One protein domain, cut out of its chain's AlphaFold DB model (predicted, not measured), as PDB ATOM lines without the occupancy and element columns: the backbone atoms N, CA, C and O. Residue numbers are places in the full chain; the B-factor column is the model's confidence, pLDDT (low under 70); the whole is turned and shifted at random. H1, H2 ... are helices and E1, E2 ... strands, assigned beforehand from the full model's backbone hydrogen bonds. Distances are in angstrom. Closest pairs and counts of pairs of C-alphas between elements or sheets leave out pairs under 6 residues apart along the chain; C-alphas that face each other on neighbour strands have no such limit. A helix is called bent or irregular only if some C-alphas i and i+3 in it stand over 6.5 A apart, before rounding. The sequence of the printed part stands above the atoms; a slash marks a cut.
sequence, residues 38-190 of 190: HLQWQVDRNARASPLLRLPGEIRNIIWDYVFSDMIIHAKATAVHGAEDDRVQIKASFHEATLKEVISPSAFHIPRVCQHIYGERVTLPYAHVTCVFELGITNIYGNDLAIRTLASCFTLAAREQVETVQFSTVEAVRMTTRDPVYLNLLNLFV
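What this domain is: This is residues 38 to 190 of the 190 residues of an uncharacterized protein of Amniculicola lignicola CBS 123094 (UniProt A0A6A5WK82). A twisted sheet of four strands has the long helix H6 packed over one face, with H9 side by side with H6; beyond one end of the strands lies a loose group of helices, H2 to H5, and H1 lies farthest out, at one end of the long axis. The printed part has 153 residues with nine named helices and four named strands, in the order H1 H2 E1 E2 H3 H4 H5 E3 H6 H7 E4 H8 H9. The sheet's order is E2 E1 E3 E4, mixed, and the class is mixed, helices and strands. The whole is only just compact, close to loose, with a radius of gyration of the C-alphas of 17.8 A, and elongated, 53 by 34 by 33 A.

How they stand to each other: Look first at E1, residues 71 to 78, and E2, residues 87 to 94, an antiparallel hairpin with N 74 and O 91 at 2.7 A. E3, residues 130 to 134, is parallel to E1, with N 132 and O 73 at 2.7 A. E4, residues 164 to 167, is parallel to E3, with N 133 and O 166 at 2.8 A. H6, residues 140 to 152, is over E2 and E1 at a height over the sheet of 8.1 A, in two layers, a helix on one face of a sheet; it runs slantwise to the strands, at 41 degrees to E1 on the local plane. With H7, residues 156 to 159, it completes E3, H6 H7, E4, a strand-helix-strand unit, two parallel neighbours joined through helices, with a right-handed crossover. H9, residues 180 to 189, touches H6 at a shallow tilt of 12 degrees, the same way; C-alphas 151 and 188 are closest, 7.0 A. H8, residues 169 to 172, only grazes the sheet. H2, residues 57 to 68, touches H5, residues 124 to 127, with its residues 64 to 68 alone; C-alphas 68 and 125 are closest, 5.8 A. H3, residues 107 to 113, and H4, residues 115 to 121, touch only at the corner, C-alphas 111 and 118 being closest, 4.7 A. H1, residues 38 to 49, is close to H4 but not clearly touching, with C-alphas 43 and 116 closest at 7.1 A. Every O i to N i+4 pair is within hydrogen-bond range in H2, H4 and H6, against 7 of 8 in H1, 5 of 6 in H9 and 1 of 3 in H3, where 3 of 4 O i to N i+3 pairs are; H5, H7 and H8 are too short for an i+4 pair.

Where its parts are: Find C-alpha 71 at (112.848, 141.539, 149.484), where E1 begins and runs 21.6 A; E2 spans 22.9 A. H6 runs 18.4 A from C-alpha 140 at (107.857, 152.640, 126.042). H1, 18.2 A, is irregular: C-alphas 38 and 41 are 7.0 A apart. H9 ends at C-alpha 189, (106.646, 136.109, 134.725).

The domain as a whole: The C-alphas of His 38 and Val 173 are farthest apart, 55.2 A. The printed part has no cut; the long link is E2 to H3, residues 95 to 106. Mean pLDDT of the printed part is 74.5, and 56 residues are under 70, among them 95 to 114 and 169 to 186.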
ATOM      1  N   HIS A  38     134.801 114.947 140.446       91.12
ATOM      2  CA  HIS A  38     135.807 115.933 140.843       91.12
ATOM      3  C   HIS A  38     135.264 117.067 141.735       91.12
ATOM      4  O   HIS A  38     136.060 117.786 142.343       91.12
ATOM      5  N   LEU A  39     133.940 117.234 141.830       90.12
ATOM      6  CA  LEU A  39     133.265 118.205 142.700       90.12
ATOM      7  C   LEU A  39     132.701 117.573 143.976       90.12
ATOM      8  O   LEU A  39     132.391 118.301 144.921       90.12
ATOM      9  N   GLN A  40     132.617 116.241 144.058       90.62
ATOM     10  CA  GLN A  40     132.031 115.540 145.205       90.62
ATOM     11  C   GLN A  40     132.689 115.953 146.530       90.62
ATOM     12  O   GLN A  40     132.011 116.275 147.504       90.62
ATOM     13  N   TRP A  41     134.021 116.072 146.547       93.56
ATOM     14  CA  TRP A  41     134.751 116.491 147.746       93.56
ATOM     15  C   TRP A  41     134.409 117.922 148.199       93.56
ATOM     16  O   TRP A  41     134.456 118.212 149.398       93.56
ATOM     17  N   GLN A  42     134.063 118.829 147.273       91.00
ATOM     18  CA  GLN A  42     133.649 120.198 147.601       91.00
ATOM     19  C   GLN A  42     132.258 120.205 148.223       91.00
ATOM     20  O   GLN A  42     132.037 120.903 149.212       91.00
ATOM     21  N   VAL A  43     131.344 119.401 147.677       88.00
ATOM     22  CA  VAL A  43     129.998 119.214 148.226       88.00
ATOM     23  C   VAL A  43     130.091 118.659 149.648       88.00
ATOM     24  O   VAL A  43     129.560 119.272 150.574       88.00
ATOM     25  N   ASP A  44     130.876 117.601 149.857       90.19
ATOM     26  CA  ASP A  44     131.069 116.976 151.171       90.19
ATOM     27  C   ASP A  44     131.756 117.911 152.177       90.19
ATOM     28  O   ASP A  44     131.468 117.897 153.379       90.19
ATOM     29  N   ARG A  45     132.713 118.723 151.714       92.69
ATOM     30  CA  ARG A  45     133.355 119.747 152.546       92.69
ATOM     31  C   ARG A  45     132.348 120.818 152.943       92.69
ATOM     32  O   ARG A  45     132.283 121.152 154.122       92.69
ATOM     33  N   ASN A  46     131.582 121.349 151.995       88.19
ATOM     34  CA  ASN A  46     130.616 122.412 152.249       88.19
ATOM     35  C   ASN A  46     129.519 121.939 153.202       88.19
ATOM     36  O   ASN A  46     129.240 122.634 154.177       88.19
ATOM     37  N   ALA A  47     128.976 120.739 152.989       87.44
ATOM     38  CA  ALA A  47     127.964 120.141 153.856       87.44
ATOM     39  C   ALA A  47     128.435 120.023 155.317       87.44
ATOM     40  O   ALA A  47     127.661 120.264 156.241       87.44
ATOM     41  N   ARG A  48     129.718 119.710 155.544       91.19
ATOM     42  CA  ARG A  48     130.298 119.597 156.895       91.19
ATOM     43  C   ARG A  48     130.728 120.935 157.492       91.19
ATOM     44  O   ARG A  48     130.565 121.148 158.690       91.19
ATOM     45  N   ALA A  49     131.311 121.817 156.684       91.38
ATOM     46  CA  ALA A  49     131.925 123.055 157.153       91.38
ATOM     47  C   ALA A  49     130.919 124.204 157.303       91.38
ATOM     48  O   ALA A  49     131.107 125.063 158.159       91.38
ATOM     49  N   SER A  50     129.858 124.233 156.492       89.56
ATOM     50  CA  SER A  50     128.856 125.297 156.535       89.56
ATOM     51  C   SER A  50     127.862 125.056 157.675       89.56
ATOM     52  O   SER A  50     127.163 124.041 157.671       89.56
ATOM     53  N   PRO A  51     127.735 125.976 158.652       90.62
ATOM     54  CA  PRO A  51     126.706 125.878 159.685       90.62
ATOM     55  C   PRO A  51     125.293 125.826 159.100       90.62
ATOM     56  O   PRO A  51     124.474 125.063 159.597       90.62
ATOM     57  N   LEU A  52     125.039 126.570 158.016       88.75
ATOM     58  CA  LEU A  52     123.736 126.626 157.351       88.75
ATOM     59  C   LEU A  52     123.366 125.285 156.700       88.75
ATOM     60  O   LEU A  52     122.225 124.849 156.807       88.75
ATOM     61  N   LEU A  53     124.327 124.607 156.064       88.69
ATOM     62  CA  LEU A  53     124.071 123.326 155.389       88.69
ATOM     63  C   LEU A  53     123.887 122.145 156.346       88.69
ATOM     64  O   LEU A  53     123.306 121.138 155.956       88.69
ATOM     65  N   ARG A  54     124.350 122.264 157.595       91.06
ATOM     66  CA  ARG A  54     124.138 121.239 158.629       91.06
ATOM     67  C   ARG A  54     122.739 121.271 159.240       91.06
ATOM     68  O   ARG A  54     122.373 120.334 159.945       91.06
ATOM     69  N   LEU A  55     121.983 122.345 159.026       91.44
ATOM     70  CA  LEU A  55     120.614 122.450 159.523       91.44
ATOM     71  C   LEU A  55     119.688 121.530 158.720       91.44
ATOM     72  O   LEU A  55     119.919 121.371 157.524       91.44
ATOM     73  N   PRO A  56     118.625 120.971 159.319       91.00
ATOM     74  CA  PRO A  56     117.557 120.321 158.564       91.00
ATOM     75  C   PRO A  56     116.969 121.256 157.498       91.00
ATOM     76  O   PRO A  56     116.973 122.481 157.663       91.00
ATOM     77  N   GLY A  57     116.459 120.684 156.405       85.81
ATOM     78  CA  GLY A  57     115.923 121.455 155.282       85.81
ATOM     79  C   GLY A  57     114.783 122.393 155.687       85.81
ATOM     80  O   GLY A  57     114.689 123.499 155.169       85.81
ATOM     81  N   GLU A  58     113.977 121.996 156.667       89.88
ATOM     82  CA  GLU A  58     112.866 122.769 157.224       89.88
ATOM     83  C   GLU A  58     113.359 124.047 157.905       89.88
ATOM     84  O   GLU A  58     112.813 125.123 157.683       89.88
ATOM     85  N   ILE A  59     114.435 123.949 158.692       93.62
ATOM     86  CA  ILE A  59     115.026 125.112 159.361       93.62
ATOM     87  C   ILE A  59     115.646 126.056 158.333       93.62
ATOM     88  O   ILE A  59     115.533 127.272 158.471       93.62
ATOM     89  N   ARG A  60     116.269 125.512 157.278       89.88
ATOM     90  CA  ARG A  60     116.769 126.338 156.172       89.88
ATOM     91  C   ARG A  60     115.636 127.120 155.510       89.88
ATOM     92  O   ARG A  60     115.837 128.296 155.243       89.88
ATOM     93  N   ASN A  61     114.468 126.513 155.301       86.44
ATOM     94  CA  ASN A  61     113.312 127.212 154.722       86.44
ATOM     95  C   ASN A  61     112.866 128.366 155.595       86.44
ATOM     96  O   ASN A  61     112.807 129.477 155.105       86.44
ATOM     97  N   ILE A  62     112.693 128.136 156.896       90.75
ATOM     98  CA  ILE A  62     112.303 129.201 157.827       90.75
ATOM     99  C   ILE A  62     113.302 130.368 157.780       90.75
ATOM    100  O   ILE A  62     112.898 131.528 157.794       90.75
ATOM    101  N   ILE A  63     114.607 130.078 157.703       88.88
ATOM    102  CA  ILE A  63     115.637 131.116 157.555       88.88
ATOM    103  C   ILE A  63     115.457 131.872 156.239       88.88
ATOM    104  O   ILE A  63     115.532 133.094 156.235       88.88
ATOM    105  N   TRP A  64     115.247 131.168 155.130       85.88
ATOM    106  CA  TRP A  64     115.073 131.800 153.828       85.88
ATOM    107  C   TRP A  64     113.801 132.630 153.741       85.88
ATOM    108  O   TRP A  64     113.877 133.763 153.278       85.88
ATOM    109  N   ASP A  65     112.684 132.110 154.238       87.25
ATOM    110  CA  ASP A  65     111.410 132.815 154.313       87.25
ATOM    111  C   ASP A  65     111.594 134.113 155.105       87.25
ATOM    112  O   ASP A  65     111.184 135.173 154.654       87.25
ATOM    113  N   TYR A  66     112.308 134.065 156.236       87.38
ATOM    114  CA  TYR A  66     112.594 135.252 157.046       87.38
ATOM    115  C   TYR A  66     113.568 136.236 156.378       87.38
ATOM    116  O   TYR A  66     113.452 137.444 156.547       87.38
ATOM    117  N   VAL A  67     114.565 135.736 155.643       84.19
ATOM    118  CA  VAL A  67     115.544 136.586 154.946       84.19
ATOM    119  C   VAL A  67     114.919 137.268 153.730       84.19
ATOM    120  O   VAL A  67     115.305 138.391 153.412       84.19
ATOM    121  N   PHE A  68     113.991 136.605 153.040       83.75
ATOM    122  CA  PHE A  68     113.451 137.064 151.761       83.75
ATOM    123  C   PHE A  68     112.008 137.573 151.810       83.75
ATOM    124  O   PHE A  68     111.581 138.135 150.805       83.75
ATOM    125  N   SER A  69     111.291 137.458 152.937       84.50
ATOM    126  CA  SER A  69     109.888 137.895 153.092       84.50
ATOM    127  C   SER A  69     109.616 139.319 152.617       84.50
ATOM    128  O   SER A  69     108.536 139.600 152.111       84.50
ATOM    129  N   ASP A  70     110.604 140.204 152.765       82.12
ATOM    130  CA  ASP A  70     110.480 141.637 152.491       82.12
ATOM    131  C   ASP A  70     111.484 142.118 151.433       82.12
ATOM    132  O   ASP A  70     111.885 143.293 151.398       82.12
ATOM    133  N   MET A  71     111.949 141.198 150.580       84.12
ATOM    134  CA  MET A  71     112.848 141.539 149.484       84.12
ATOM    135  C   MET A  71     112.067 142.199 148.347       84.12
ATOM    136  O   MET A  71     111.065 141.677 147.857       84.12
ATOM    137  N   ILE A  72     112.570 143.344 147.888       85.38
ATOM    138  CA  ILE A  72     112.002 144.099 146.777       85.38
ATOM    139  C   ILE A  72     113.070 144.291 145.705       85.38
ATOM    140  O   ILE A  72     114.152 144.835 145.945       85.38
ATOM    141  N   ILE A  73     112.773 143.862 144.484       82.44
ATOM    142  CA  ILE A  73     113.659 144.087 143.341       82.44
ATOM    143  C   ILE A  73     113.151 145.291 142.580       82.44
ATOM    144  O   ILE A  73     112.101 145.223 141.957       82.44
ATOM    145  N   HIS A  74     113.926 146.366 142.583       82.94
ATOM    146  CA  HIS A  74     113.679 147.534 141.758       82.94
ATOM    147  C   HIS A  74     114.384 147.366 140.412       82.94
ATOM    148  O   HIS A  74     115.614 147.397 140.312       82.94
ATOM    149  N   ALA A  75     113.611 147.213 139.346       79.19
ATOM    150  CA  ALA A  75     114.128 147.290 137.991       79.19
ATOM    151  C   ALA A  75     113.840 148.674 137.419       79.19
ATOM    152  O   ALA A  75     112.683 149.080 137.302       79.19
ATOM    153  N   LYS A  76     114.906 149.394 137.065       79.06
ATOM    154  CA  LYS A  76     114.830 150.754 136.544       79.06
ATOM    155  C   LYS A  76     115.545 150.856 135.205       79.06
ATOM    156  O   LYS A  76     116.751 150.614 135.096       79.06
ATOM    157  N   ALA A  77     114.813 151.272 134.179       72.44
ATOM    158  CA  ALA A  77     115.420 151.698 132.927       72.44
ATOM    159  C   ALA A  77     116.051 153.080 133.146       72.44
ATOM    160  O   ALA A  77     115.349 154.040 133.466       72.44
ATOM    161  N   THR A  78     117.369 153.208 132.995       69.50
ATOM    162  CA  THR A  78     118.026 154.520 133.039       69.50
ATOM    163  C   THR A  78     118.542 154.863 131.655       69.50
ATOM    164  O   THR A  78     119.539 154.299 131.207       69.50
ATOM    165  N   ALA A  79     117.892 155.818 130.990       65.94
ATOM    166  CA  ALA A  79     118.467 156.429 129.801       65.94
ATOM    167  C   ALA A  79     119.737 157.179 130.223       65.94
ATOM    168  O   ALA A  79     119.678 158.155 130.978       65.94
ATOM    169  N   VAL A  80     120.900 156.709 129.777       67.44
ATOM    170  CA  VAL A  80     122.155 157.424 130.003       67.44
ATOM    171  C   VAL A  80     122.219 158.524 128.952       67.44
ATOM    172  O   VAL A  80     122.422 158.250 127.773       67.44
ATOM    173  N   HIS A  81     122.006 159.773 129.369       59.47
ATOM    174  CA  HIS A  81     122.087 160.928 128.473       59.47
ATOM    175  C   HIS A  81     123.442 160.927 127.742       59.47
ATOM    176  O   HIS A  81     124.487 161.081 128.375       59.47
ATOM    177  N   GLY A  82     123.421 160.737 126.419       65.88
ATOM    178  CA  GLY A  82     124.615 160.741 125.568       65.88
ATOM    179  C   GLY A  82     125.241 159.375 125.267       65.88
ATOM    180  O   GLY A  82     126.245 159.340 124.561       65.88
ATOM    181  N   ALA A  83     124.677 158.264 125.750       65.56
ATOM    182  CA  ALA A  83     125.005 156.937 125.233       65.56
ATOM    183  C   ALA A  83     124.005 156.557 124.129       65.56
ATOM    184  O   ALA A  83     122.807 156.757 124.300       65.56
ATOM    185  N   GLU A  84     124.486 155.996 123.014       68.19
ATOM    186  CA  GLU A  84     123.610 155.338 122.024       68.19
ATOM    187  C   GLU A  84     122.933 154.081 122.600       68.19
ATOM    188  O   GLU A  84     121.909 153.650 122.079       68.19
ATOM    189  N   ASP A  85     123.473 153.534 123.695       70.12
ATOM    190  CA  ASP A  85     122.946 152.352 124.374       70.12
ATOM    191  C   ASP A  85     122.147 152.715 125.630       70.12
ATOM    192  O   ASP A  85     122.687 153.215 126.627       70.12
ATOM    193  N   ASP A  86     120.867 152.351 125.612       61.62
ATOM    194  CA  ASP A  86     120.037 152.276 126.808       61.62
ATOM    195  C   ASP A  86     120.628 151.236 127.775       61.62
ATOM    196  O   ASP A  86     120.789 150.058 127.448       61.62
ATOM    197  N   ARG A  87     120.956 151.658 129.004       69.06
ATOM    198  CA  ARG A  87     121.417 150.752 130.065       69.06
ATOM    199  C   ARG A  87     120.300 150.500 131.065       69.06
ATOM    200  O   ARG A  87     119.768 151.420 131.684       69.06
ATOM    201  N   VAL A  88     119.999 149.226 131.281       66.12
ATOM    202  CA  VAL A  88     119.067 148.794 132.323       66.12
ATOM    203  C   VAL A  88     119.834 148.634 133.629       66.12
ATOM    204  O   VAL A  88     120.813 147.890 133.693       66.12
ATOM    205  N   GLN A  89     119.391 149.325 134.678       70.00
ATOM    206  CA  GLN A  89     119.914 149.141 136.027       70.00
ATOM    207  C   GLN A  89     118.935 148.287 136.832       70.00
ATOM    208  O   GLN A  89     117.776 148.644 137.034       70.00
ATOM    209  N   ILE A  90     119.416 147.142 137.308       67.38
ATOM    210  CA  ILE A  90     118.662 146.265 138.203       67.38
ATOM    211  C   ILE A  90     119.234 146.447 139.602       67.38
ATOM    212  O   ILE A  90     120.418 146.194 139.831       67.38
ATOM    213  N   LYS A  91     118.394 146.883 140.537       72.00
ATOM    214  CA  LYS A  91     118.755 147.118 141.932       72.00
ATOM    215  C   LYS A  91     117.885 146.244 142.828       72.00
ATOM    216  O   LYS A  91     116.669 146.258 142.723       72.00
ATOM    217  N   ALA A  92     118.500 145.483 143.721       67.56
ATOM    218  CA  ALA A  92     117.773 144.750 144.754       67.56
ATOM    219  C   ALA A  92     117.899 145.500 146.085       67.56
ATOM    220  O   ALA A  92     118.994 145.942 146.438       67.56
ATOM    221  N   SER A  93     116.797 145.646 146.814       71.38
ATOM    222  CA  SER A  93     116.753 146.269 148.139       71.38
ATOM    223  C   SER A  93     115.780 145.537 149.064       71.38
ATOM    224  O   SER A  93     114.953 144.749 148.623       71.38
ATOM    225  N   PHE A  94     115.885 145.790 150.366       70.12
ATOM    226  CA  PHE A  94     114.947 145.283 151.369       70.12
ATOM    227  C   PHE A  94     114.078 146.438 151.863       70.12
ATOM    228  O   PHE A  94     114.600 147.543 152.033       70.12
ATOM    229  N   HIS A  95     112.784 146.187 152.091       65.56
ATOM    230  CA  HIS A  95     111.776 147.212 152.407       65.56
ATOM    231  C   HIS A  95     112.165 148.122 153.592       65.56
ATOM    232  O   HIS A  95     111.819 149.301 153.612       65.56
ATOM    233  N   GLU A  96     112.920 147.612 154.566       55.81
ATOM    234  CA  GLU A  96     113.215 148.335 155.812       55.81
ATOM    235  C   GLU A  96     114.646 148.875 155.910       55.81
ATOM    236  O   GLU A  96     114.997 149.637 156.814       55.81
ATOM    237  N   ALA A  97     115.504 148.514 154.961       50.66
ATOM    238  CA  ALA A  97     116.896 148.880 155.044       50.66
ATOM    239  C   ALA A  97     117.099 150.245 154.376       50.66
ATOM    240  O   ALA A  97     117.184 150.352 153.153       50.66
ATOM    241  N   THR A  98     117.297 151.291 155.183       45.12
ATOM    242  CA  THR A  98     117.892 152.584 154.779       45.12
ATOM    243  C   THR A  98     119.361 152.412 154.347       45.12
ATOM    244  O   THR A  98     120.224 153.257 154.591       45.12
ATOM    245  N   LEU A  99     119.697 151.263 153.761       43.72
ATOM    246  CA  LEU A  99     121.023 150.929 153.309       43.72
ATOM    247  C   LEU A  99     121.277 151.738 152.048       43.72
ATOM    248  O   LEU A  99     120.705 151.499 150.985       43.72
ATOM    249  N   LYS A 100     122.147 152.736 152.236       48.41
ATOM    250  CA  LYS A 100     122.972 153.387 151.216       48.41
ATOM    251  C   LYS A 100     123.111 152.479 150.005       48.41
ATOM    252  O   LYS A 100     123.518 151.338 150.176       48.41
ATOM    253  N   GLU A 101     122.792 153.006 148.827       48.66
ATOM    254  CA  GLU A 101     122.832 152.301 147.548       48.66
ATOM    255  C   GLU A 101     124.105 151.460 147.396       48.66
ATOM    256  O   GLU A 101     125.143 151.938 146.943       48.66
ATOM    257  N   VAL A 102     124.046 150.192 147.789       42.94
ATOM    258  CA  VAL A 102     125.102 149.256 147.451       42.94
ATOM    259  C   VAL A 102     124.703 148.733 146.089       42.94
ATOM    260  O   VAL A 102     123.767 147.945 145.963       42.94
ATOM    261  N   ILE A 103     125.399 149.207 145.058       44.72
ATOM    262  CA  ILE A 103     125.445 148.552 143.750       44.72
ATOM    263  C   ILE A 103     126.172 147.221 143.983       44.72
ATOM    264  O   ILE A 103     127.358 147.073 143.704       44.72
ATOM    265  N   SER A 104     125.495 146.281 144.637       42.69
ATOM    266  CA  SER A 104     126.010 144.938 144.831       42.69
ATOM    267  C   SER A 104     125.722 144.161 143.554       42.69
ATOM    268  O   SER A 104     124.606 144.275 143.032       42.69
ATOM    269  N   PRO A 105     126.661 143.332 143.055       49.16
ATOM    270  CA  PRO A 105     126.282 142.250 142.155       49.16
ATOM    271  C   PRO A 105     125.081 141.543 142.785       49.16
ATOM    272  O   PRO A 105     125.074 141.297 143.994       49.16
ATOM    273  N   SER A 106     124.030 141.389 141.982       53.03
ATOM    274  CA  SER A 106     122.658 141.162 142.432       53.03
ATOM    275  C   SER A 106     122.558 140.179 143.604       53.03
ATOM    276  O   SER A 106     123.255 139.163 143.626       53.03
ATOM    277  N   ALA A 107     121.662 140.432 144.561       51.56
ATOM    278  CA  ALA A 107     121.396 139.519 145.682       51.56
ATOM    279  C   ALA A 107     121.108 138.060 145.232       51.56
ATOM    280  O   ALA A 107     121.292 137.118 145.998       51.56
ATOM    281  N   PHE A 108     120.797 137.854 143.945       59.12
ATOM    282  CA  PHE A 108     120.721 136.560 143.249       59.12
ATOM    283  C   PHE A 108     122.044 135.785 143.141       59.12
ATOM    284  O   PHE A 108     122.074 134.694 142.570       59.12
ATOM    285  N   HIS A 109     123.155 136.305 143.664       63.03
ATOM    286  CA  HIS A 109     124.422 135.574 143.734       63.03
ATOM    287  C   HIS A 109     124.533 134.695 144.986       63.03
ATOM    288  O   HIS A 109     125.412 133.836 145.025       63.03
ATOM    289  N   ILE A 110     123.641 134.832 145.978       59.44
ATOM    290  CA  ILE A 110     123.638 133.953 147.162       59.44
ATOM    291  C   ILE A 110     123.455 132.474 146.768       59.44
ATOM    292  O   ILE A 110     124.231 131.639 147.232       59.44
ATOM    293  N   PRO A 111     122.546 132.111 145.843       62.78
ATOM    294  CA  PRO A 111     122.508 130.749 145.318       62.78
ATOM    295  C   PRO A 111     123.816 130.338 144.614       62.78
ATOM    296  O   PRO A 111     124.205 129.176 144.666       62.78
ATOM    297  N   ARG A 112     124.544 131.271 143.980       63.56
ATOM    298  CA  ARG A 112     125.767 130.958 143.213       63.56
ATOM    299  C   ARG A 112     126.955 130.546 144.082       63.56
ATOM    300  O   ARG A 112     127.827 129.835 143.594       63.56
ATOM    301  N   VAL A 113     127.009 130.963 145.350       62.53
ATOM    302  CA  VAL A 113     128.130 130.612 146.246       62.53
ATOM    303  C   VAL A 113     128.035 129.197 146.815       62.53
ATOM    304  O   VAL A 113     129.036 128.673 147.300       62.53
ATOM    305  N   CYS A 114     126.875 128.538 146.736       69.00
ATOM    306  CA  CYS A 114     126.735 127.172 147.217       69.00
ATOM    307  C   CYS A 114     125.813 126.338 146.324       69.00
ATOM    308  O   CYS A 114     124.594 126.438 146.414       69.00
ATOM    309  N   GLN A 115     126.402 125.446 145.523       71.62
ATOM    310  CA  GLN A 115     125.677 124.549 144.608       71.62
ATOM    311  C   GLN A 115     124.589 123.715 145.305       71.62
ATOM    312  O   GLN A 115     123.550 123.450 144.712       71.62
ATOM    313  N   HIS A 116     124.795 123.343 146.571       74.50
ATOM    314  CA  HIS A 116     123.799 122.602 147.347       74.50
ATOM    315  C   HIS A 116     122.575 123.467 147.692       74.50
ATOM    316  O   HIS A 116     121.441 123.036 147.517       74.50
ATOM    317  N   ILE A 117     122.801 124.721 148.102       75.69
ATOM    318  CA  ILE A 117     121.722 125.701 148.313       75.69
ATOM    319  C   ILE A 117     121.023 125.999 146.985       75.69
ATOM    320  O   ILE A 117     119.802 126.095 146.946       75.69
ATOM    321  N   TYR A 118     121.785 126.105 145.895       78.75
ATOM    322  CA  TYR A 118     121.238 126.320 144.561       78.75
ATOM    323  C   TYR A 118     120.288 125.187 144.153       78.75
ATOM    324  O   TYR A 118     119.146 125.446 143.799       78.75
ATOM    325  N   GLY A 119     120.720 123.928 144.233       77.25
ATOM    326  CA  GLY A 119     119.887 122.805 143.800       77.25
ATOM    327  C   GLY A 119     118.590 122.658 144.588       77.25
ATOM    328  O   GLY A 119     117.551 122.370 144.007       77.25
ATOM    329  N   GLU A 120     118.630 122.882 145.900       77.25
ATOM    330  CA  GLU A 120     117.441 122.723 146.736       77.25
ATOM    331  C   GLU A 120     116.524 123.948 146.748       77.25
ATOM    332  O   GLU A 120     115.316 123.812 146.924       77.25
ATOM    333  N   ARG A 121     117.104 125.152 146.666       82.38
ATOM    334  CA  ARG A 121     116.435 126.399 147.060       82.38
ATOM    335  C   ARG A 121     116.696 127.553 146.100       82.38
ATOM    336  O   ARG A 121     116.474 128.693 146.486       82.38
ATOM    337  N   VAL A 122     117.139 127.308 144.863       84.38
ATOM    338  CA  VAL A 122     117.309 128.402 143.886       84.38
ATOM    339  C   VAL A 122     116.010 129.174 143.677       84.38
ATOM    340  O   VAL A 122     116.070 130.375 143.470       84.38
ATOM    341  N   THR A 123     114.855 128.518 143.769       87.19
ATOM    342  CA  THR A 123     113.535 129.119 143.544       87.19
ATOM    343  C   THR A 123     112.986 129.889 144.738       87.19
ATOM    344  O   THR A 123     112.293 130.882 144.549       87.19
ATOM    345  N   LEU A 124     113.317 129.462 145.960       86.31
ATOM    346  CA  LEU A 124     112.695 129.965 147.185       86.31
ATOM    347  C   LEU A 124     112.840 131.485 147.383       86.31
ATOM    348  O   LEU A 124     111.844 132.107 147.738       86.31
ATOM    349  N   PRO A 125     114.000 132.122 147.103       83.50
ATOM    350  CA  PRO A 125     114.102 133.570 147.192       83.50
ATOM    351  C   PRO A 125     113.045 134.269 146.346       83.50
ATOM    352  O   PRO A 125     112.491 135.246 146.819       83.50
ATOM    353  N   TYR A 126     112.759 133.753 145.143       85.19
ATOM    354  CA  TYR A 126     111.869 134.362 144.152       85.19
ATOM    355  C   TYR A 126     110.385 134.270 144.524       85.19
ATOM    356  O   TYR A 126     109.648 135.194 144.195       85.19
ATOM    357  N   ALA A 127     109.990 133.234 145.274       87.38
ATOM    358  CA  ALA A 127     108.633 133.071 145.807       87.38
ATOM    359  C   ALA A 127     108.202 134.224 146.725       87.38
ATOM    360  O   ALA A 127     107.026 134.561 146.805       87.38
ATOM    361  N   HIS A 128     109.163 134.861 147.394       84.69
ATOM    362  CA  HIS A 128     108.895 135.923 148.362       84.69
ATOM    363  C   HIS A 128     109.214 137.323 147.837       84.69
ATOM    364  O   HIS A 128     109.071 138.301 148.568       84.69
ATOM    365  N   VAL A 129     109.641 137.456 146.577       83.94
ATOM    366  CA  VAL A 129     110.021 138.769 146.056       83.94
ATOM    367  C   VAL A 129     108.838 139.518 145.488       83.94
ATOM    368  O   VAL A 129     108.102 139.020 144.640       83.94
ATOM    369  N   THR A 130     108.769 140.796 145.846       86.88
ATOM    370  CA  THR A 130     108.048 141.781 145.049       86.88
ATOM    371  C   THR A 130     108.982 142.401 144.009       86.88
ATOM    372  O   THR A 130     109.925 143.122 144.342       86.88
ATOM    373  N   CYS A 131     108.723 142.148 142.729       84.94
ATOM    374  CA  CYS A 131     109.402 142.837 141.631       84.94
ATOM    375  C   CYS A 131     108.709 144.175 141.364       84.94
ATOM    376  O   CYS A 131     107.574 144.199 140.898       84.94
ATOM    377  N   VAL A 132     109.384 145.288 141.635       86.44
ATOM    378  CA  VAL A 132     108.902 146.644 141.362       86.44
ATOM    379  C   VAL A 132     109.601 147.191 140.125       86.44
ATOM    380  O   VAL A 132     110.820 147.361 140.090       86.44
ATOM    381  N   PHE A 133     108.820 147.518 139.108       83.38
ATOM    382  CA  PHE A 133     109.302 148.211 137.927       83.38
ATOM    383  C   PHE A 133     109.106 149.720 138.089       83.38
ATOM    384  O   PHE A 133     107.986 150.218 138.221       83.38
ATOM    385  N   GLU A 134     110.218 150.450 138.085       83.31
ATOM    386  CA  GLU A 134     110.244 151.907 137.988       83.31
ATOM    387  C   GLU A 134     110.409 152.267 136.519       83.31
ATOM    388  O   GLU A 134     111.535 152.425 136.029       83.31
ATOM    389  N   LEU A 135     109.296 152.329 135.793       75.44
ATOM    390  CA  LEU A 135     109.352 152.705 134.399       75.44
ATOM    391  C   LEU A 135     109.458 154.238 134.290       75.44
ATOM    392  O   LEU A 135     109.182 155.009 135.221       75.44
ATOM    393  N   GLY A 136     110.015 154.689 133.170       70.25
ATOM    394  CA  GLY A 136     110.089 156.105 132.844       70.25
ATOM    395  C   GLY A 136     108.932 156.485 131.930       70.25
ATOM    396  O   GLY A 136     108.672 155.809 130.935       70.25
ATOM    397  N   ILE A 137     108.309 157.638 132.191       58.81
ATOM    398  CA  ILE A 137     107.157 158.152 131.426       58.81
ATOM    399  C   ILE A 137     107.499 158.382 129.933       58.81
ATOM    400  O   ILE A 137     106.606 158.501 129.099       58.81
ATOM    401  N   THR A 138     108.782 158.482 129.572       57.94
ATOM    402  CA  THR A 138     109.205 159.037 128.279       57.94
ATOM    403  C   THR A 138     109.567 158.017 127.201       57.94
ATOM    404  O   THR A 138     109.695 158.429 126.051       57.94
ATOM    405  N   ASN A 139     109.730 156.719 127.500       69.19
ATOM    406  CA  ASN A 139     110.115 155.745 126.470       69.19
ATOM    407  C   ASN A 139     109.555 154.332 126.721       69.19
ATOM    408  O   ASN A 139     110.134 153.548 127.470       69.19
ATOM    409  N   ILE A 140     108.467 153.985 126.021       69.06
ATOM    410  CA  ILE A 140     107.857 152.640 126.042       69.06
ATOM    411  C   ILE A 140     108.885 151.555 125.670       69.06
ATOM    412  O   ILE A 140     108.874 150.477 126.262       69.06
ATOM    413  N   TYR A 141     109.809 151.843 124.747       73.69
ATOM    414  CA  TYR A 141     110.849 150.891 124.347       73.69
ATOM    415  C   TYR A 141     111.850 150.618 125.473       73.69
ATOM    416  O   TYR A 141     112.220 149.468 125.692       73.69
ATOM    417  N   GLY A 142     112.239 151.647 126.232       74.19
ATOM    418  CA  GLY A 142     113.132 151.488 127.385       74.19
ATOM    419  C   GLY A 142     112.510 150.628 128.489       74.19
ATOM    420  O   GLY A 142     113.203 149.861 129.155       74.19
ATOM    421  N   ASN A 143     111.186 150.705 128.628       76.00
ATOM    422  CA  ASN A 143     110.423 149.940 129.606       76.00
ATOM    423  C   ASN A 143     110.351 148.451 129.228       76.00
ATOM    424  O   ASN A 143     110.683 147.600 130.054       76.00
ATOM    425  N   ASP A 144     109.999 148.129 127.976       78.56
ATOM    426  CA  ASP A 144     110.020 146.744 127.467       78.56
ATOM    427  C   ASP A 144     111.430 146.141 127.559       78.56
ATOM    428  O   ASP A 144     111.590 145.018 128.043       78.56
ATOM    429  N   LEU A 145     112.462 146.910 127.194       78.06
ATOM    430  CA  LEU A 145     113.852 146.477 127.316       78.06
ATOM    431  C   LEU A 145     114.217 146.162 128.769       78.06
ATOM    432  O   LEU A 145     114.735 145.082 129.034       78.06
ATOM    433  N   ALA A 146     113.910 147.047 129.722       75.31
ATOM    434  CA  ALA A 146     114.218 146.815 131.132       75.31
ATOM    435  C   ALA A 146     113.557 145.557 131.683       75.31
ATOM    436  O   ALA A 146     114.184 144.806 132.435       75.31
ATOM    437  N   ILE A 147     112.323 145.290 131.268       78.31
ATOM    438  CA  ILE A 147     111.600 144.113 131.723       78.31
ATOM    439  C   ILE A 147     112.183 142.852 131.091       78.31
ATOM    440  O   ILE A 147     112.466 141.899 131.813       78.31
ATOM    441  N   ARG A 148     112.454 142.844 129.783       83.00
ATOM    442  CA  ARG A 148     113.124 141.709 129.128       83.00
ATOM    443  C   ARG A 148     114.500 141.446 129.716       83.00
ATOM    444  O   ARG A 148     114.846 140.292 129.955       83.00
ATOM    445  N   THR A 149     115.275 142.495 129.976       79.69
ATOM    446  CA  THR A 149     116.586 142.372 130.608       79.69
ATOM    447  C   THR A 149     116.449 141.774 132.001       79.69
ATOM    448  O   THR A 149     117.146 140.806 132.299       79.69
ATOM    449  N   LEU A 150     115.516 142.253 132.829       79.88
ATOM    450  CA  LEU A 150     115.273 141.660 134.142       79.88
ATOM    451  C   LEU A 150     114.825 140.194 134.023       79.88
ATOM    452  O   LEU A 150     115.413 139.329 134.663       79.88
ATOM    453  N   ALA A 151     113.848 139.896 133.166       83.62
ATOM    454  CA  ALA A 151     113.356 138.541 132.928       83.62
ATOM    455  C   ALA A 151     114.484 137.593 132.490       83.62
ATOM    456  O   ALA A 151     114.560 136.463 132.965       83.62
ATOM    457  N   SER A 152     115.405 138.065 131.644       82.69
ATOM    458  CA  SER A 152     116.572 137.292 131.197       82.69
ATOM    459  C   SER A 152     117.606 137.036 132.299       82.69
ATOM    460  O   SER A 152     118.430 136.133 132.169       82.69
ATOM    461  N   CYS A 153     117.564 137.802 133.394       78.88
ATOM    462  CA  CYS A 153     118.421 137.570 134.556       78.88
ATOM    463  C   CYS A 153     117.929 136.402 135.423       78.88
ATOM    464  O   CYS A 153     118.686 135.921 136.269       78.88
ATOM    465  N   PHE A 154     116.692 135.940 135.221       82.62
ATOM    466  CA  PHE A 154     116.100 134.830 135.953       82.62
ATOM    467  C   PHE A 154     116.106 133.544 135.119       82.62
ATOM    468  O   PHE A 154     115.849 133.541 133.912       82.62
ATOM    469  N   THR A 155     116.338 132.410 135.782       86.94
ATOM    470  CA  THR A 155     116.047 131.097 135.191       86.94
ATOM    471  C   THR A 155     114.540 130.952 134.953       86.94
ATOM    472  O   THR A 155     113.746 131.720 135.497       86.94
ATOM    473  N   LEU A 156     114.116 129.985 134.135       87.44
ATOM    474  CA  LEU A 156     112.683 129.724 133.948       87.44
ATOM    475  C   LEU A 156     112.025 129.355 135.287       87.44
ATOM    476  O   LEU A 156     111.047 129.982 135.670       87.44
ATOM    477  N   ALA A 157     112.655 128.457 136.048       88.75
ATOM    478  CA  ALA A 157     112.185 128.068 137.377       88.75
ATOM    479  C   ALA A 157     112.077 129.251 138.352       88.75
ATOM    480  O   ALA A 157     111.196 129.266 139.195       88.75
ATOM    481  N   ALA A 158     112.979 130.235 138.272       86.62
ATOM    482  CA  ALA A 158     112.898 131.432 139.104       86.62
ATOM    483  C   ALA A 158     111.726 132.333 138.695       86.62
ATOM    484  O   ALA A 158     111.053 132.875 139.564       86.62
ATOM    485  N   ARG A 159     111.472 132.474 137.386       86.62
ATOM    486  CA  ARG A 159     110.354 133.275 136.863       86.62
ATOM    487  C   ARG A 159     109.010 132.722 137.302       86.62
ATOM    488  O   ARG A 159     108.233 133.485 137.849       86.62
ATOM    489  N   GLU A 160     108.814 131.410 137.179       88.19
ATOM    490  CA  GLU A 160     107.590 130.697 137.589       88.19
ATOM    491  C   GLU A 160     107.235 130.857 139.078       88.19
ATOM    492  O   GLU A 160     106.170 130.429 139.512       88.19
ATOM    493  N   GLN A 161     108.142 131.410 139.882       89.06
ATOM    494  CA  GLN A 161     107.968 131.588 141.321       89.06
ATOM    495  C   GLN A 161     107.738 133.051 141.688       89.06
ATOM    496  O   GLN A 161     107.411 133.333 142.829       89.06
ATOM    497  N   VAL A 162     107.903 133.996 140.760       87.75
ATOM    498  CA  VAL A 162     107.621 135.405 141.039       87.75
ATOM    499  C   VAL A 162     106.108 135.593 141.114       87.75
ATOM    500  O   VAL A 162     105.429 135.670 140.096       87.75
ATOM    501  N   GLU A 163     105.574 135.700 142.330       86.94
ATOM    502  CA  GLU A 163     104.129 135.854 142.546       86.94
ATOM    503  C   GLU A 163     103.657 137.305 142.411       86.94
ATOM    504  O   GLU A 163     102.522 137.566 142.010       86.94
ATOM    505  N   THR A 164     104.518 138.268 142.760       86.12
ATOM    506  CA  THR A 164     104.130 139.679 142.849       86.12
ATOM    507  C   THR A 164     104.993 140.557 141.951       86.12
ATOM    508  O   THR A 164     106.193 140.739 142.166       86.12
ATOM    509  N   VAL A 165     104.339 141.180 140.971       85.62
ATOM    510  CA  VAL A 165     104.911 142.226 140.123       85.62
ATOM    511  C   VAL A 165     104.132 143.520 140.336       85.62
ATOM    512  O   VAL A 165     102.905 143.544 140.258       85.62
ATOM    513  N   GLN A 166     104.846 144.605 140.603       86.56
ATOM    514  CA  GLN A 166     104.298 145.936 140.818       86.56
ATOM    515  C   GLN A 166     104.953 146.945 139.876       86.56
ATOM    516  O   GLN A 166     106.102 146.794 139.463       86.56
ATOM    517  N   PHE A 167     104.222 148.013 139.579       83.75
ATOM    518  CA  PHE A 167     104.708 149.158 138.816       83.75
ATOM    519  C   PHE A 167     104.599 150.399 139.699       83.75
ATOM    520  O   PHE A 167     103.603 150.575 140.406       83.75
ATOM    521  N   SER A 168     105.622 151.251 139.686       81.12
ATOM    522  CA  SER A 168     105.645 152.464 140.505       81.12
ATOM    523  C   SER A 168     104.445 153.385 140.210       81.12
ATOM    524  O   SER A 168     103.966 153.505 139.081       81.12
ATOM    525  N   THR A 169     103.925 154.047 141.247       62.81
ATOM    526  CA  THR A 169     102.616 154.733 141.274       62.81
ATOM    527  C   THR A 169     102.483 155.940 140.349       62.81
ATOM    528  O   THR A 169     101.361 156.349 140.051       62.81
ATOM    529  N   VAL A 170     103.582 156.484 139.825       60.22
ATOM    530  CA  VAL A 170     103.517 157.506 138.764       60.22
ATOM    531  C   VAL A 170     102.928 156.917 137.466       60.22
ATOM    532  O   VAL A 170     102.394 157.648 136.632       60.22
ATOM    533  N   GLU A 171     102.940 155.589 137.318       53.06
ATOM    534  CA  GLU A 171     102.633 154.883 136.069       53.06
ATOM    535  C   GLU A 171     101.469 153.899 136.171       53.06
ATOM    536  O   GLU A 171     100.771 153.680 135.177       53.06
ATOM    537  N   ALA A 172     101.172 153.395 137.374       51.03
ATOM    538  CA  ALA A 172      99.974 152.591 137.648       51.03
ATOM    539  C   ALA A 172      98.665 153.318 137.260       51.03
ATOM    540  O   ALA A 172      97.654 152.688 136.970       51.03
ATOM    541  N   VAL A 173      98.690 154.656 137.195       49.84
ATOM    542  CA  VAL A 173      97.558 155.492 136.762       49.84
ATOM    543  C   VAL A 173      97.358 155.478 135.232       49.84
ATOM    544  O   VAL A 173      96.291 155.858 134.755       49.84
ATOM    545  N   ARG A 174      98.346 155.034 134.436       49.72
ATOM    546  CA  ARG A 174      98.286 155.054 132.958       49.72
ATOM    547  C   ARG A 174      98.229 153.676 132.306       49.72
ATOM    548  O   ARG A 174      97.603 153.554 131.253       49.72
ATOM    549  N   MET A 175      98.811 152.648 132.917       49.00
ATOM    550  CA  MET A 175      98.681 151.273 132.426       49.00
ATOM    551  C   MET A 175      97.357 150.680 132.913       49.00
ATOM    552  O   MET A 175      97.271 150.043 133.957       49.00
ATOM    553  N   THR A 176      96.281 150.923 132.167       52.06
ATOM    554  CA  THR A 176      95.038 150.163 132.366       52.06
ATOM    555  C   THR A 176      95.274 148.697 131.986       52.06
ATOM    556  O   THR A 176      96.042 148.411 131.071       52.06
ATOM    557  N   THR A 177      94.576 147.758 132.634       52.06
ATOM    558  CA  THR A 177      94.654 146.289 132.428       52.06
ATOM    559  C   THR A 177      94.392 145.796 130.994       52.06
ATOM    560  O   THR A 177      94.376 144.595 130.739       52.06
ATOM    561  N   ARG A 178      94.168 146.711 130.044       47.94
ATOM    562  CA  ARG A 178      93.971 146.447 128.616       47.94
ATOM    563  C   ARG A 178      95.197 146.756 127.758       47.94
ATOM    564  O   ARG A 178      95.128 146.521 126.554       47.94
ATOM    565  N   ASP A 179      96.278 147.284 128.327       60.81
ATOM    566  CA  ASP A 179      97.514 147.493 127.575       60.81
ATOM    567  C   ASP A 179      98.145 146.125 127.231       60.81
ATOM    568  O   ASP A 179      98.471 145.357 128.144       60.81
ATOM    569  N   PRO A 180      98.320 145.780 125.939       64.00
ATOM    570  CA  PRO A 180      98.966 144.535 125.523       64.00
ATOM    571  C   PRO A 180     100.370 144.376 126.101       64.00
ATOM    572  O   PRO A 180     100.822 143.251 126.298       64.00
ATOM    573  N   VAL A 181     101.052 145.488 126.394       61.09
ATOM    574  CA  VAL A 181     102.340 145.479 127.081       61.09
ATOM    575  C   VAL A 181     102.143 144.894 128.475       61.09
ATOM    576  O   VAL A 181     102.743 143.874 128.764       61.09
ATOM    577  N   TYR A 182     101.211 145.401 129.288       63.31
ATOM    578  CA  TYR A 182     100.929 144.858 130.627       63.31
ATOM    579  C   TYR A 182     100.616 143.350 130.626       63.31
ATOM    580  O   TYR A 182     101.108 142.607 131.474       63.31
ATOM    581  N   LEU A 183      99.844 142.874 129.647       67.00
ATOM    582  CA  LEU A 183      99.516 141.449 129.521       67.00
ATOM    583  C   LEU A 183     100.717 140.604 129.076       67.00
ATOM    584  O   LEU A 183     100.954 139.539 129.635       67.00
ATOM    585  N   ASN A 184     101.515 141.088 128.122       67.31
ATOM    586  CA  ASN A 184     102.763 140.428 127.728       67.31
ATOM    587  C   ASN A 184     103.790 140.406 128.868       67.31
ATOM    588  O   ASN A 184     104.594 139.483 128.944       67.31
ATOM    589  N   LEU A 185     103.751 141.410 129.743       66.06
ATOM    590  CA  LEU A 185     104.598 141.501 130.925       66.06
ATOM    591  C   LEU A 185     104.198 140.487 131.990       66.06
ATOM    592  O   LEU A 185     105.076 139.818 132.526       66.06
ATOM    593  N   LEU A 186     102.899 140.315 132.246       65.94
ATOM    594  CA  LEU A 186     102.422 139.225 133.094       65.94
ATOM    595  C   LEU A 186     102.833 137.867 132.515       65.94
ATOM    596  O   LEU A 186     103.412 137.077 133.242       65.94
ATOM    597  N   ASN A 187     102.684 137.649 131.206       74.56
ATOM    598  CA  ASN A 187     103.070 136.389 130.545       74.56
ATOM    599  C   ASN A 187     104.589 136.109 130.521       74.56
ATOM    600  O   ASN A 187     105.022 135.033 130.113       74.56
ATOM    601  N   LEU A 188     105.433 137.094 130.846       71.38
ATOM    602  CA  LEU A 188     106.883 136.897 130.957       71.38
ATOM    603  C   LEU A 188     107.291 136.349 132.332       71.38
ATOM    604  O   LEU A 188     108.384 135.786 132.450       71.38
ATOM    605  N   PHE A 189     106.431 136.527 133.338       60.78
ATOM    606  CA  PHE A 189     106.646 136.109 134.725       60.78
ATOM    607  C   PHE A 189     105.637 135.056 135.215       60.78
ATOM    608  O   PHE A 189     105.928 134.388 136.198       60.78
ATOM    609  N   VAL A 190     104.510 134.870 134.522       57.53
ATOM    610  CA  VAL A 190     103.452 133.873 134.773       57.53
ATOM    611  C   VAL A 190     103.303 132.977 133.553       57.53
ATOM    612  O   VAL A 190     103.204 131.746 133.738       57.53
TER     613      VAL A 190